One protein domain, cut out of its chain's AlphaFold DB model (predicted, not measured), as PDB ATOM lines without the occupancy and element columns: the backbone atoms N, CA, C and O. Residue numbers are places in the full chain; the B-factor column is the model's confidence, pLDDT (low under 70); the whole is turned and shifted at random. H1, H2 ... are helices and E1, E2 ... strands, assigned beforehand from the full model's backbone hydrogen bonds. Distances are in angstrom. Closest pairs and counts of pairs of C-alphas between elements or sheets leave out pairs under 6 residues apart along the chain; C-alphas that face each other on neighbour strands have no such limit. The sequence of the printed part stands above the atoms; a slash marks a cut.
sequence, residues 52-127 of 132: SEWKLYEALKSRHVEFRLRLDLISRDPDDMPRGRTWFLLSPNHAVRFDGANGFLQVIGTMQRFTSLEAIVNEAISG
ATOM      1  N   SER A  52     -25.029 -15.206  36.622       89.06
ATOM      2  CA  SER A  52     -24.895 -16.135  35.493       89.06
ATOM      3  C   SER A  52     -23.842 -15.678  34.483       89.06
ATOM      4  O   SER A  52     -23.037 -16.491  34.031       89.06
ATOM      5  N   GLU A  53     -23.805 -14.383  34.153       90.50
ATOM      6  CA  GLU A  53     -22.772 -13.808  33.283       90.50
ATOM      7  C   GLU A  53     -21.380 -13.927  33.918       90.50
ATOM      8  O   GLU A  53     -20.439 -14.344  33.244       90.50
ATOM      9  N   TRP A  54     -21.254 -13.649  35.221       91.81
ATOM     10  CA  TRP A  54     -19.999 -13.830  35.959       91.81
ATOM     11  C   TRP A  54     -19.533 -15.288  35.968       91.81
ATOM     12  O   TRP A  54     -18.365 -15.556  35.694       91.81
ATOM     13  N   LYS A  55     -20.440 -16.243  36.204       92.25
ATOM     14  CA  LYS A  55     -20.117 -17.676  36.154       92.25
ATOM     15  C   LYS A  55     -19.625 -18.098  34.774       92.25
ATOM     16  O   LYS A  55     -18.661 -18.854  34.691       92.25
ATOM     17  N   LEU A  56     -20.255 -17.618  33.698       91.50
ATOM     18  CA  LEU A  56     -19.801 -17.917  32.336       91.50
ATOM     19  C   LEU A  56     -18.421 -17.305  32.069       91.50
ATOM     20  O   LEU A  56     -17.532 -18.003  31.585       91.50
ATOM     21  N   TYR A  57     -18.221 -16.038  32.436       91.62
ATOM     22  CA  TYR A  57     -16.935 -15.354  32.304       91.62
ATOM     23  C   TYR A  57     -15.805 -16.122  33.002       91.62
ATOM     24  O   TYR A  57     -14.775 -16.417  32.394       91.62
ATOM     25  N   GLU A  58     -16.010 -16.518  34.258       92.50
ATOM     26  CA  GLU A  58     -15.025 -17.276  35.034       92.50
ATOM     27  C   GLU A  58     -14.808 -18.685  34.479       92.50
ATOM     28  O   GLU A  58     -13.674 -19.170  34.431       92.50
ATOM     29  N   ALA A  59     -15.870 -19.341  34.008       91.62
ATOM     30  CA  ALA A  59     -15.771 -20.663  33.409       91.62
ATOM     31  C   ALA A  59     -14.960 -20.653  32.106       91.62
ATOM     32  O   ALA A  59     -14.144 -21.556  31.911       91.62
ATOM     33  N   LEU A  60     -15.141 -19.641  31.252       90.12
ATOM     34  CA  LEU A  60     -14.375 -19.470  30.014       90.12
ATOM     35  C   LEU A  60     -12.917 -19.089  30.309       90.12
ATOM     36  O   LEU A  60     -11.999 -19.704  29.769       90.12
ATOM     37  N   LYS A  61     -12.698 -18.140  31.231       88.56
ATOM     38  CA  LYS A  61     -11.360 -17.675  31.631       88.56
ATOM     39  C   LYS A  61     -10.524 -18.782  32.271       88.56
ATOM     40  O   LYS A  61      -9.378 -18.981  31.884       88.56
ATOM     41  N   SER A  62     -11.097 -19.548  33.205       89.69
ATOM     42  CA  SER A  62     -10.415 -20.686  33.855       89.69
ATOM     43  C   SER A  62     -10.007 -21.789  32.873       89.69
ATOM     44  O   SER A  62      -9.075 -22.544  33.139       89.69
ATOM     45  N   ARG A  63     -10.681 -21.865  31.723       87.00
ATOM     46  CA  ARG A  63     -10.418 -22.836  30.656       87.00
ATOM     47  C   ARG A  63      -9.574 -22.277  29.515       87.00
ATOM     48  O   ARG A  63      -9.352 -23.000  28.553       87.00
ATOM     49  N   HIS A  64      -9.082 -21.041  29.633       86.44
ATOM     50  CA  HIS A  64      -8.276 -20.374  28.606       86.44
ATOM     51  C   HIS A  64      -8.975 -20.323  27.235       86.44
ATOM     52  O   HIS A  64      -8.331 -20.414  26.194       86.44
ATOM     53  N   VAL A  65     -10.306 -20.202  27.234       85.62
ATOM     54  CA  VAL A  65     -11.069 -19.978  26.003       85.62
ATOM     55  C   VAL A  65     -10.908 -18.512  25.618       85.62
ATOM     56  O   VAL A  65     -11.158 -17.630  26.437       85.62
ATOM     57  N   GLU A  66     -10.509 -18.251  24.378       85.44
ATOM     58  CA  GLU A  66     -10.444 -16.895  23.833       85.44
ATOM     59  C   GLU A  66     -11.860 -16.365  23.578       85.44
ATOM     60  O   GLU A  66     -12.668 -17.003  22.900       85.44
ATOM     61  N   PHE A  67     -12.178 -15.192  24.121       86.94
ATOM     62  CA  PHE A  67     -13.458 -14.534  23.883       86.94
ATOM     63  C   PHE A  67     -13.341 -13.019  23.994       86.94
ATOM     64  O   PHE A  67     -12.458 -12.481  24.660       86.94
ATOM     65  N   ARG A  68     -14.282 -12.311  23.367       86.12
ATOM     66  CA  ARG A  68     -14.444 -10.862  23.530       86.12
ATOM     67  C   ARG A  68     -15.806 -10.535  24.113       86.12
ATOM     68  O   ARG A  68     -16.820 -11.070  23.676       86.12
ATOM     69  N   LEU A  69     -15.827  -9.623  25.079       85.62
ATOM     70  CA  LEU A  69     -17.066  -9.083  25.625       85.62
ATOM     71  C   LEU A  69     -17.525  -7.919  24.753       85.62
ATOM     72  O   LEU A  69     -16.838  -6.901  24.649       85.62
ATOM     73  N   ARG A  70     -18.695  -8.071  24.138       82.25
ATOM     74  CA  ARG A  70     -19.370  -7.000  23.412       82.25
ATOM     75  C   ARG A  70     -20.628  -6.612  24.165       82.25
ATOM     76  O   ARG A  70     -21.557  -7.404  24.298       82.25
ATOM     77  N   LEU A  71     -20.660  -5.362  24.595       76.62
ATOM     78  CA  LEU A  71     -21.861  -4.733  25.121       76.62
ATOM     79  C   LEU A  71     -22.900  -4.591  24.010       76.62
ATOM     80  O   LEU A  71     -22.586  -4.090  22.928       76.62
ATOM     81  N   ASP A  72     -24.129  -5.007  24.290       72.31
ATOM     82  CA  ASP A  72     -25.274  -4.648  23.467       72.31
ATOM     83  C   ASP A  72     -25.744  -3.252  23.896       72.31
ATOM     84  O   ASP A  72     -26.145  -3.031  25.044       72.31
ATOM     85  N   LEU A  73     -25.621  -2.274  22.999       56.16
ATOM     86  CA  LEU A  73     -26.098  -0.918  23.252       56.16
ATOM     87  C   LEU A  73     -27.621  -0.952  23.190       56.16
ATOM     88  O   LEU A  73     -28.167  -0.986  22.096       56.16
ATOM     89  N   ILE A  74     -28.267  -0.974  24.362       52.41
ATOM     90  CA  ILE A  74     -29.694  -0.707  24.607       52.41
ATOM     91  C   ILE A  74     -30.544  -0.860  23.335       52.41
ATOM     92  O   ILE A  74     -30.912   0.125  22.692       52.41
ATOM     93  N   SER A  75     -30.896  -2.094  22.977       45.03
ATOM     94  CA  SER A  75     -32.130  -2.264  22.221       45.03
ATOM     95  C   SER A  75     -33.253  -1.969  23.208       45.03
ATOM     96  O   SER A  75     -33.301  -2.578  24.280       45.03
ATOM     97  N   ARG A  76     -34.118  -0.994  22.907       45.69
ATOM     98  CA  ARG A  76     -35.409  -0.862  23.593       45.69
ATOM     99  C   ARG A  76     -36.201  -2.120  23.255       45.69
ATOM    100  O   ARG A  76     -36.941  -2.133  22.278       45.69
ATOM    101  N   ASP A  77     -35.972  -3.184  24.012       47.84
ATOM    102  CA  ASP A  77     -36.784  -4.382  23.929       47.84
ATOM    103  C   ASP A  77     -38.176  -3.987  24.439       47.84
ATOM    104  O   ASP A  77     -38.288  -3.528  25.580       47.84
ATOM    105  N   PRO A  78     -39.227  -4.067  23.607       49.41
ATOM    106  CA  PRO A  78     -40.570  -3.656  24.008       49.41
ATOM    107  C   PRO A  78     -41.128  -4.497  25.166       49.41
ATOM    108  O   PRO A  78     -42.056  -4.050  25.833       49.41
ATOM    109  N   ASP A  79     -40.544  -5.673  25.419       52.78
ATOM    110  CA  ASP A  79     -41.023  -6.658  26.394       52.78
ATOM    111  C   ASP A  79     -40.418  -6.535  27.807       52.78
ATOM    112  O   ASP A  79     -40.725  -7.370  28.652       52.78
ATOM    113  N   ASP A  80     -39.564  -5.537  28.087       49.03
ATOM    114  CA  ASP A  80     -38.982  -5.278  29.430       49.03
ATOM    115  C   ASP A  80     -38.375  -6.531  30.110       49.03
ATOM    116  O   ASP A  80     -38.332  -6.678  31.332       49.03
ATOM    117  N   MET A  81     -37.921  -7.490  29.298       49.12
ATOM    118  CA  MET A  81     -37.392  -8.760  29.777       49.12
ATOM    119  C   MET A  81     -35.957  -8.539  30.282       49.12
ATOM    120  O   MET A  81     -35.152  -7.965  29.539       49.12
ATOM    121  N   PRO A  82     -35.577  -9.010  31.488       55.78
ATOM    122  CA  PRO A  82     -34.220  -8.886  32.023       55.78
ATOM    123  C   PRO A  82     -33.263  -9.833  31.282       55.78
ATOM    124  O   PRO A  82     -32.837 -10.872  31.785       55.78
ATOM    125  N   ARG A  83     -32.962  -9.488  30.032       64.25
ATOM    126  CA  ARG A  83     -31.958 -10.131  29.190       64.25
ATOM    127  C   ARG A  83     -30.593  -9.579  29.589       64.25
ATOM    128  O   ARG A  83     -30.447  -8.373  29.798       64.25
ATOM    129  N   GLY A  84     -29.600 -10.458  29.700       66.38
ATOM    130  CA  GLY A  84     -28.216 -10.046  29.901       66.38
ATOM    131  C   GLY A  84     -27.794  -9.110  28.773       66.38
ATOM    132  O   GLY A  84     -28.152  -9.323  27.615       66.38
ATOM    133  N   ARG A  85     -27.069  -8.043  29.098       75.06
ATOM    134  CA  ARG A  85     -26.715  -6.983  28.133       75.06
ATOM    135  C   ARG A  85     -25.360  -7.209  27.472       75.06
ATOM    136  O   ARG A  85     -24.884  -6.364  26.713       75.06
ATOM    137  N   THR A  86     -24.746  -8.353  27.751       84.31
ATOM    138  CA  THR A  86     -23.385  -8.664  27.333       84.31
ATOM    139  C   THR A  86     -23.343  -9.916  26.479       84.31
ATOM    140  O   THR A  86     -23.760 -10.998  26.892       84.31
ATOM    141  N   TRP A  87     -22.778  -9.761  25.285       87.62
ATOM    142  CA  TRP A  87     -22.440 -10.855  24.393       87.62
ATOM    143  C   TRP A  87     -21.007 -11.324  24.631       87.62
ATOM    144  O   TRP A  87     -20.059 -10.539  24.579       87.62
ATOM    145  N   PHE A  88     -20.852 -12.628  24.801       90.12
ATOM    146  CA  PHE A  88     -19.590 -13.348  24.769       90.12
ATOM    147  C   PHE A  88     -19.343 -13.798  23.332       90.12
ATOM    148  O   PHE A  88     -19.998 -14.714  22.838       90.12
ATOM    149  N   LEU A  89     -18.433 -13.122  22.640       89.44
ATOM    150  CA  LEU A  89     -18.029 -13.451  21.277       89.44
ATOM    151  C   LEU A  89     -16.900 -14.482  21.336       89.44
ATOM    152  O   LEU A  89     -15.756 -14.113  21.599       89.44
ATOM    153  N   LEU A  90     -17.235 -15.755  21.117       87.44
ATOM    154  CA  LEU A  90     -16.291 -16.880  21.147       87.44
ATOM    155  C   LEU A  90     -15.567 -17.039  19.800       87.44
ATOM    156  O   LEU A  90     -14.385 -17.350  19.746       87.44
ATOM    157  N   SER A  91     -16.265 -16.786  18.691       85.19
ATOM    158  CA  SER A  91     -15.691 -16.736  17.341       85.19
ATOM    159  C   SER A  91     -16.507 -15.768  16.465       85.19
ATOM    160  O   SER A  91     -17.563 -15.306  16.905       85.19
ATOM    161  N   PRO A  92     -16.073 -15.421  15.234       81.38
ATOM    162  CA  PRO A  92     -16.803 -14.479  14.374       81.38
ATOM    163  C   PRO A  92     -18.276 -14.844  14.151       81.38
ATOM    164  O   PRO A  92     -19.117 -13.956  14.041       81.38
ATOM    165  N   ASN A  93     -18.579 -16.143  14.137       86.31
ATOM    166  CA  ASN A  93     -19.922 -16.670  13.929       86.31
ATOM    167  C   ASN A  93     -20.515 -17.293  15.196       86.31
ATOM    168  O   ASN A  93     -21.567 -17.903  15.093       86.31
ATOM    169  N   HIS A  94     -19.869 -17.177  16.358       88.06
ATOM    170  CA  HIS A  94     -20.312 -17.816  17.595       88.06
ATOM    171  C   HIS A  94     -20.390 -16.796  18.731       88.06
ATOM    172  O   HIS A  94     -19.369 -16.301  19.218       88.06
ATOM    173  N   ALA A  95     -21.611 -16.497  19.169       89.50
ATOM    174  CA  ALA A  95     -21.884 -15.551  20.241       89.50
ATOM    175  C   ALA A  95     -22.856 -16.131  21.274       89.50
ATOM    176  O   ALA A  95     -23.780 -16.863  20.925       89.50
ATOM    177  N   VAL A  96     -22.666 -15.777  22.541       90.56
ATOM    178  CA  VAL A  96     -23.497 -16.238  23.661       90.56
ATOM    179  C   VAL A  96     -23.950 -15.050  24.508       90.56
ATOM    180  O   VAL A  96     -23.158 -14.147  24.763       90.56
ATOM    181  N   ARG A  97     -25.197 -15.045  24.980       90.25
ATOM    182  CA  ARG A  97     -25.748 -14.023  25.887       90.25
ATOM    183  C   ARG A  97     -26.653 -14.669  26.924       90.25
ATOM    184  O   ARG A  97     -27.365 -15.615  26.607       90.25
ATOM    185  N   PHE A  98     -26.668 -14.151  28.146       88.88
ATOM    186  CA  PHE A  98     -27.643 -14.588  29.145       88.88
ATOM    187  C   PHE A  98     -29.056 -14.096  28.772       88.88
ATOM    188  O   PHE A  98     -29.242 -12.932  28.428       88.88
ATOM    189  N   ASP A  99     -30.056 -14.973  28.822       86.94
ATOM    190  CA  ASP A  99     -31.451 -14.700  28.436       86.94
ATOM    191  C   ASP A  99     -32.426 -15.032  29.584       86.94
ATOM    192  O   ASP A  99     -33.521 -15.556  29.387       86.94
ATOM    193  N   GLY A 100     -32.012 -14.753  30.823       83.62
ATOM    194  CA  GLY A 100     -32.860 -14.905  32.004       83.62
ATOM    195  C   GLY A 100     -33.265 -16.359  32.262       83.62
ATOM    196  O   GLY A 100     -32.414 -17.239  32.398       83.62
ATOM    197  N   ALA A 101     -34.574 -16.614  32.344       83.50
ATOM    198  CA  ALA A 101     -35.128 -17.938  32.650       83.50
ATOM    199  C   ALA A 101     -34.810 -19.001  31.582       83.50
ATOM    200  O   ALA A 101     -34.773 -20.188  31.898       83.50
ATOM    201  N   ASN A 102     -34.527 -18.584  30.344       83.19
ATOM    202  CA  ASN A 102     -34.152 -19.491  29.257       83.19
ATOM    203  C   ASN A 102     -32.683 -19.948  29.336       83.19
ATOM    204  O   ASN A 102     -32.224 -20.709  28.483       83.19
ATOM    205  N   GLY A 103     -31.923 -19.480  30.331       88.44
ATOM    206  CA  GLY A 103     -30.492 -19.736  30.438       88.44
ATOM    207  C   GLY A 103     -29.709 -18.816  29.511       88.44
ATOM    208  O   GLY A 103     -29.693 -17.604  29.710       88.44
ATOM    209  N   PHE A 104     -29.037 -19.380  28.511       89.50
ATOM    210  CA  PHE A 104     -28.215 -18.628  27.567       89.50
ATOM    211  C   PHE A 104     -28.728 -18.779  26.140       89.50
ATOM    212  O   PHE A 104     -28.993 -19.884  25.678       89.50
ATOM    213  N   LEU A 105     -28.801 -17.669  25.416       89.44
ATOM    214  CA  LEU A 105     -28.984 -17.652  23.974       89.44
ATOM    215  C   LEU A 105     -27.618 -17.808  23.302       89.44
ATOM    216  O   LEU A 105     -26.733 -16.972  23.485       89.44
ATOM    217  N   GLN A 106     -27.461 -18.861  22.510       90.81
ATOM    218  CA  GLN A 106     -26.282 -19.123  21.695       90.81
ATOM    219  C   GLN A 106     -26.642 -18.938  20.222       90.81
ATOM    220  O   GLN A 106     -27.607 -19.520  19.722       90.81
ATOM    221  N   VAL A 107     -25.851 -18.121  19.536       88.62
ATOM    222  CA  VAL A 107     -25.976 -17.817  18.112       88.62
ATOM    223  C   VAL A 107     -24.754 -18.374  17.402       88.62
ATOM    224  O   VAL A 107     -23.629 -17.993  17.725       88.62
ATOM    225  N   ILE A 108     -24.986 -19.278  16.453       87.50
ATOM    226  CA  ILE A 108     -23.969 -19.919  15.620       87.50
ATOM    227  C   ILE A 108     -24.352 -19.702  14.151       87.50
ATOM    228  O   ILE A 108     -25.265 -20.347  13.635       87.50
ATOM    229  N   GLY A 109     -23.683 -18.774  13.467       85.88
ATOM    230  CA  GLY A 109     -24.051 -18.358  12.113       85.88
ATOM    231  C   GLY A 109     -25.479 -17.803  12.081       85.88
ATOM    232  O   GLY A 109     -25.752 -16.753  12.656       85.88
ATOM    233  N   THR A 110     -26.394 -18.513  11.419       83.56
ATOM    234  CA  THR A 110     -27.830 -18.182  11.378       83.56
ATOM    235  C   THR A 110     -28.663 -18.956  12.401       83.56
ATOM    236  O   THR A 110     -29.835 -18.636  12.606       83.56
ATOM    237  N   MET A 111     -28.082 -19.966  13.052       85.56
ATOM    238  CA  MET A 111     -28.774 -20.803  14.022       85.56
ATOM    239  C   MET A 111     -28.795 -20.123  15.389       85.56
ATOM    240  O   MET A 111     -27.767 -19.658  15.884       85.56
ATOM    241  N   GLN A 112     -29.967 -20.100  16.016       89.06
ATOM    242  CA  GLN A 112     -30.149 -19.629  17.385       89.06
ATOM    243  C   GLN A 112     -30.727 -20.756  18.228       89.06
ATOM    244  O   GLN A 112     -31.654 -21.444  17.798       89.06
ATOM    245  N   ARG A 113     -30.186 -20.945  19.429       90.00
ATOM    246  CA  ARG A 113     -30.727 -21.906  20.391       90.00
ATOM    247  C   ARG A 113     -30.528 -21.434  21.820       90.00
ATOM    248  O   ARG A 113     -29.584 -20.707  22.117       90.00
ATOM    249  N   PHE A 114     -31.395 -21.915  22.699       90.88
ATOM    250  CA  PHE A 114     -31.206 -21.783  24.136       90.88
ATOM    251  C   PHE A 114     -30.362 -22.940  24.660       90.88
ATOM    252  O   PHE A 114     -30.491 -24.078  24.207       90.88
ATOM    253  N   THR A 115     -29.467 -22.633  25.589       90.25
ATOM    254  CA  THR A 115     -28.491 -23.569  26.132       90.25
ATOM    255  C   THR A 115     -28.181 -23.246  27.595       90.25
ATOM    256  O   THR A 115     -28.523 -22.178  28.108       90.25
ATOM    257  N   SER A 116     -27.549 -24.187  28.290       89.94
ATOM    258  CA  SER A 116     -27.114 -24.026  29.677       89.94
ATOM    259  C   SER A 116     -25.635 -23.643  29.755       89.94
ATOM    260  O   SER A 116     -24.868 -23.838  28.810       89.94
ATOM    261  N   LEU A 117     -25.213 -23.134  30.915       86.69
ATOM    262  CA  LEU A 117     -23.805 -22.831  31.183       86.69
ATOM    263  C   LEU A 117     -22.910 -24.061  30.977       86.69
ATOM    264  O   LEU A 117     -21.864 -23.962  30.346       86.69
ATOM    265  N   GLU A 118     -23.337 -25.222  31.477       86.88
ATOM    266  CA  GLU A 118     -22.580 -26.472  31.362       86.88
ATOM    267  C   GLU A 118     -22.405 -26.898  29.902       86.88
ATOM    268  O   GLU A 118     -21.313 -27.300  29.503       86.88
ATOM    269  N   ALA A 119     -23.454 -26.755  29.087       86.38
ATOM    270  CA  ALA A 119     -23.401 -27.083  27.671       86.38
ATOM    271  C   ALA A 119     -22.429 -26.169  26.909       86.38
ATOM    272  O   ALA A 119     -21.578 -26.676  26.181       86.38
ATOM    273  N   ILE A 120     -22.475 -24.850  27.140       85.94
ATOM    274  CA  ILE A 120     -21.536 -23.893  26.520       85.94
ATOM    275  C   ILE A 120     -20.092 -24.245  26.873       85.94
ATOM    276  O   ILE A 120     -19.212 -24.278  26.015       85.94
ATOM    277  N   VAL A 121     -19.852 -24.516  28.154       84.06
ATOM    278  CA  VAL A 121     -18.521 -24.810  28.675       84.06
ATOM    279  C   VAL A 121     -17.972 -26.119  28.099       84.06
ATOM    280  O   VAL A 121     -16.809 -26.167  27.701       84.06
ATOM    281  N   ASN A 122     -18.795 -27.166  28.003       82.56
ATOM    282  CA  ASN A 122     -18.391 -28.454  27.434       82.56
ATOM    283  C   ASN A 122     -18.119 -28.373  25.922       82.56
ATOM    284  O   ASN A 122     -17.187 -29.007  25.421       82.56
ATOM    285  N   GLU A 123     -18.905 -27.581  25.191       80.12
ATOM    286  CA  GLU A 123     -18.710 -27.351  23.755       80.12
ATOM    287  C   GLU A 123     -17.439 -26.554  23.466       80.12
ATOM    288  O   GLU A 123     -16.677 -26.929  22.576       80.12
ATOM    289  N   ALA A 124     -17.167 -25.512  24.258       71.81
ATOM    290  CA  ALA A 124     -15.957 -24.706  24.131       71.81
ATOM    291  C   ALA A 124     -14.672 -25.526  24.357       71.81
ATOM    292  O   ALA A 124     -13.661 -25.269  23.710       71.81
ATOM    293  N   ILE A 125     -14.714 -26.541  25.231       58.34
ATOM    294  CA  ILE A 125     -13.589 -27.464  25.468       58.34
ATOM    295  C   ILE A 125     -13.417 -28.454  24.314       58.34
ATOM    296  O   ILE A 125     -12.297 -28.819  23.964       58.34
ATOM    297  N   SER A 126     -14.523 -28.909  23.727       59.22
ATOM    298  CA  SER A 126     -14.502 -29.993  22.742       59.22
ATOM    299  C   SER A 126     -13.957 -29.559  21.375       59.22
ATOM    300  O   SER A 126     -13.846 -30.402  20.487       59.22
ATOM    301  N   GLY A 127     -13.648 -28.268  21.172       55.72
ATOM    302  CA  GLY A 127     -13.128 -27.735  19.906       55.72
ATOM    303  C   GLY A 127     -14.039 -28.015  18.710       55.72
ATOM    304  O   GLY A 127     -13.597 -27.956  17.564       55.72
TER     305      GLY A 127
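What this domain is: This is residues 52 to 127 of the 132 residues of an uncharacterized protein of Planctomycetaceae bacterium (UniProt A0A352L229). A strongly twisted sheet of five strands has helix H1 over its strands E2 and E3, with the shorter helix H2 beside H1 and only grazing the sheet. The long link from E1 to E2 loops away from the sheet and makes one end of the longest axis. The printed part has 76 residues, in the order H1, E1, E2, E3, E4, E5, H2; the sheet, E1 - E2 - E3 - E4 - E5, is all antiparallel, and the class is mixed, helices and strands. The whole is compact, with a radius of gyration of the C-alphas of 12.1 A and spans of 37 by 25 by 20 A.

Where its parts are: H1, residues 52 to 62, begins at C-alpha 52 (-24.895, -16.135, 35.493) and is 15.3 A long from first to last C-alpha. E1 is residues 68 to 71, 9.8 A. E2 is residues 86 to 91, 15.0 A, and begins at C-alpha 86 (-23.385, -8.664, 27.333). E3 is residues 94 to 98, 14.1 A; E4 is residues 104 to 108, 12.7 A; E5 is residues 111 to 115, 12.4 A. H2, residues 117 to 125, is 12.6 A long and ends at C-alpha 125 (-13.589, -27.464, 25.468).

How they stand to each other: The strands form a meander, each the antiparallel neighbour of the one before, and each such pair is a hairpin; E1 and E5 are the edge strands. N 70 and O 87 of E1 and E2 are 2.9 A apart, N 88 and O 96 of E2 and E3 2.8 A, N 105 and O 97 of E4 and E3 2.8 A, and N 106 and O 113 of E4 and E5 2.8 A, each within hydrogen-bond range. H1 is on the sheet at a height of 10.3 A, over E2 and E3, and runs along the strands, at 22 degrees to E2 on the local plane. The closest C-alphas of H1 and E3 are those of Glu 53 and Phe 98, 6.4 A apart. H1 and H2 touch, at a shallow tilt of 23 degrees, the same way; their closest C-alphas, of Leu 56 and Leu 117, are 6.4 A apart. H2 only grazes the sheet, with its residues 117 to 124. In H1 and H2 every O i to N i+4 pair is within hydrogen-bond range.

The domain as a whole: The two C-alphas farthest apart are those of Pro 78 and Ser 126, at 37.1 A. The printed part has no cut. The link from E1 to E2, 14 residues, is long; the other links are tight. The mean pLDDT of the printed part is 80.2, with residues 73 to 84 and 125 to 127 under 70.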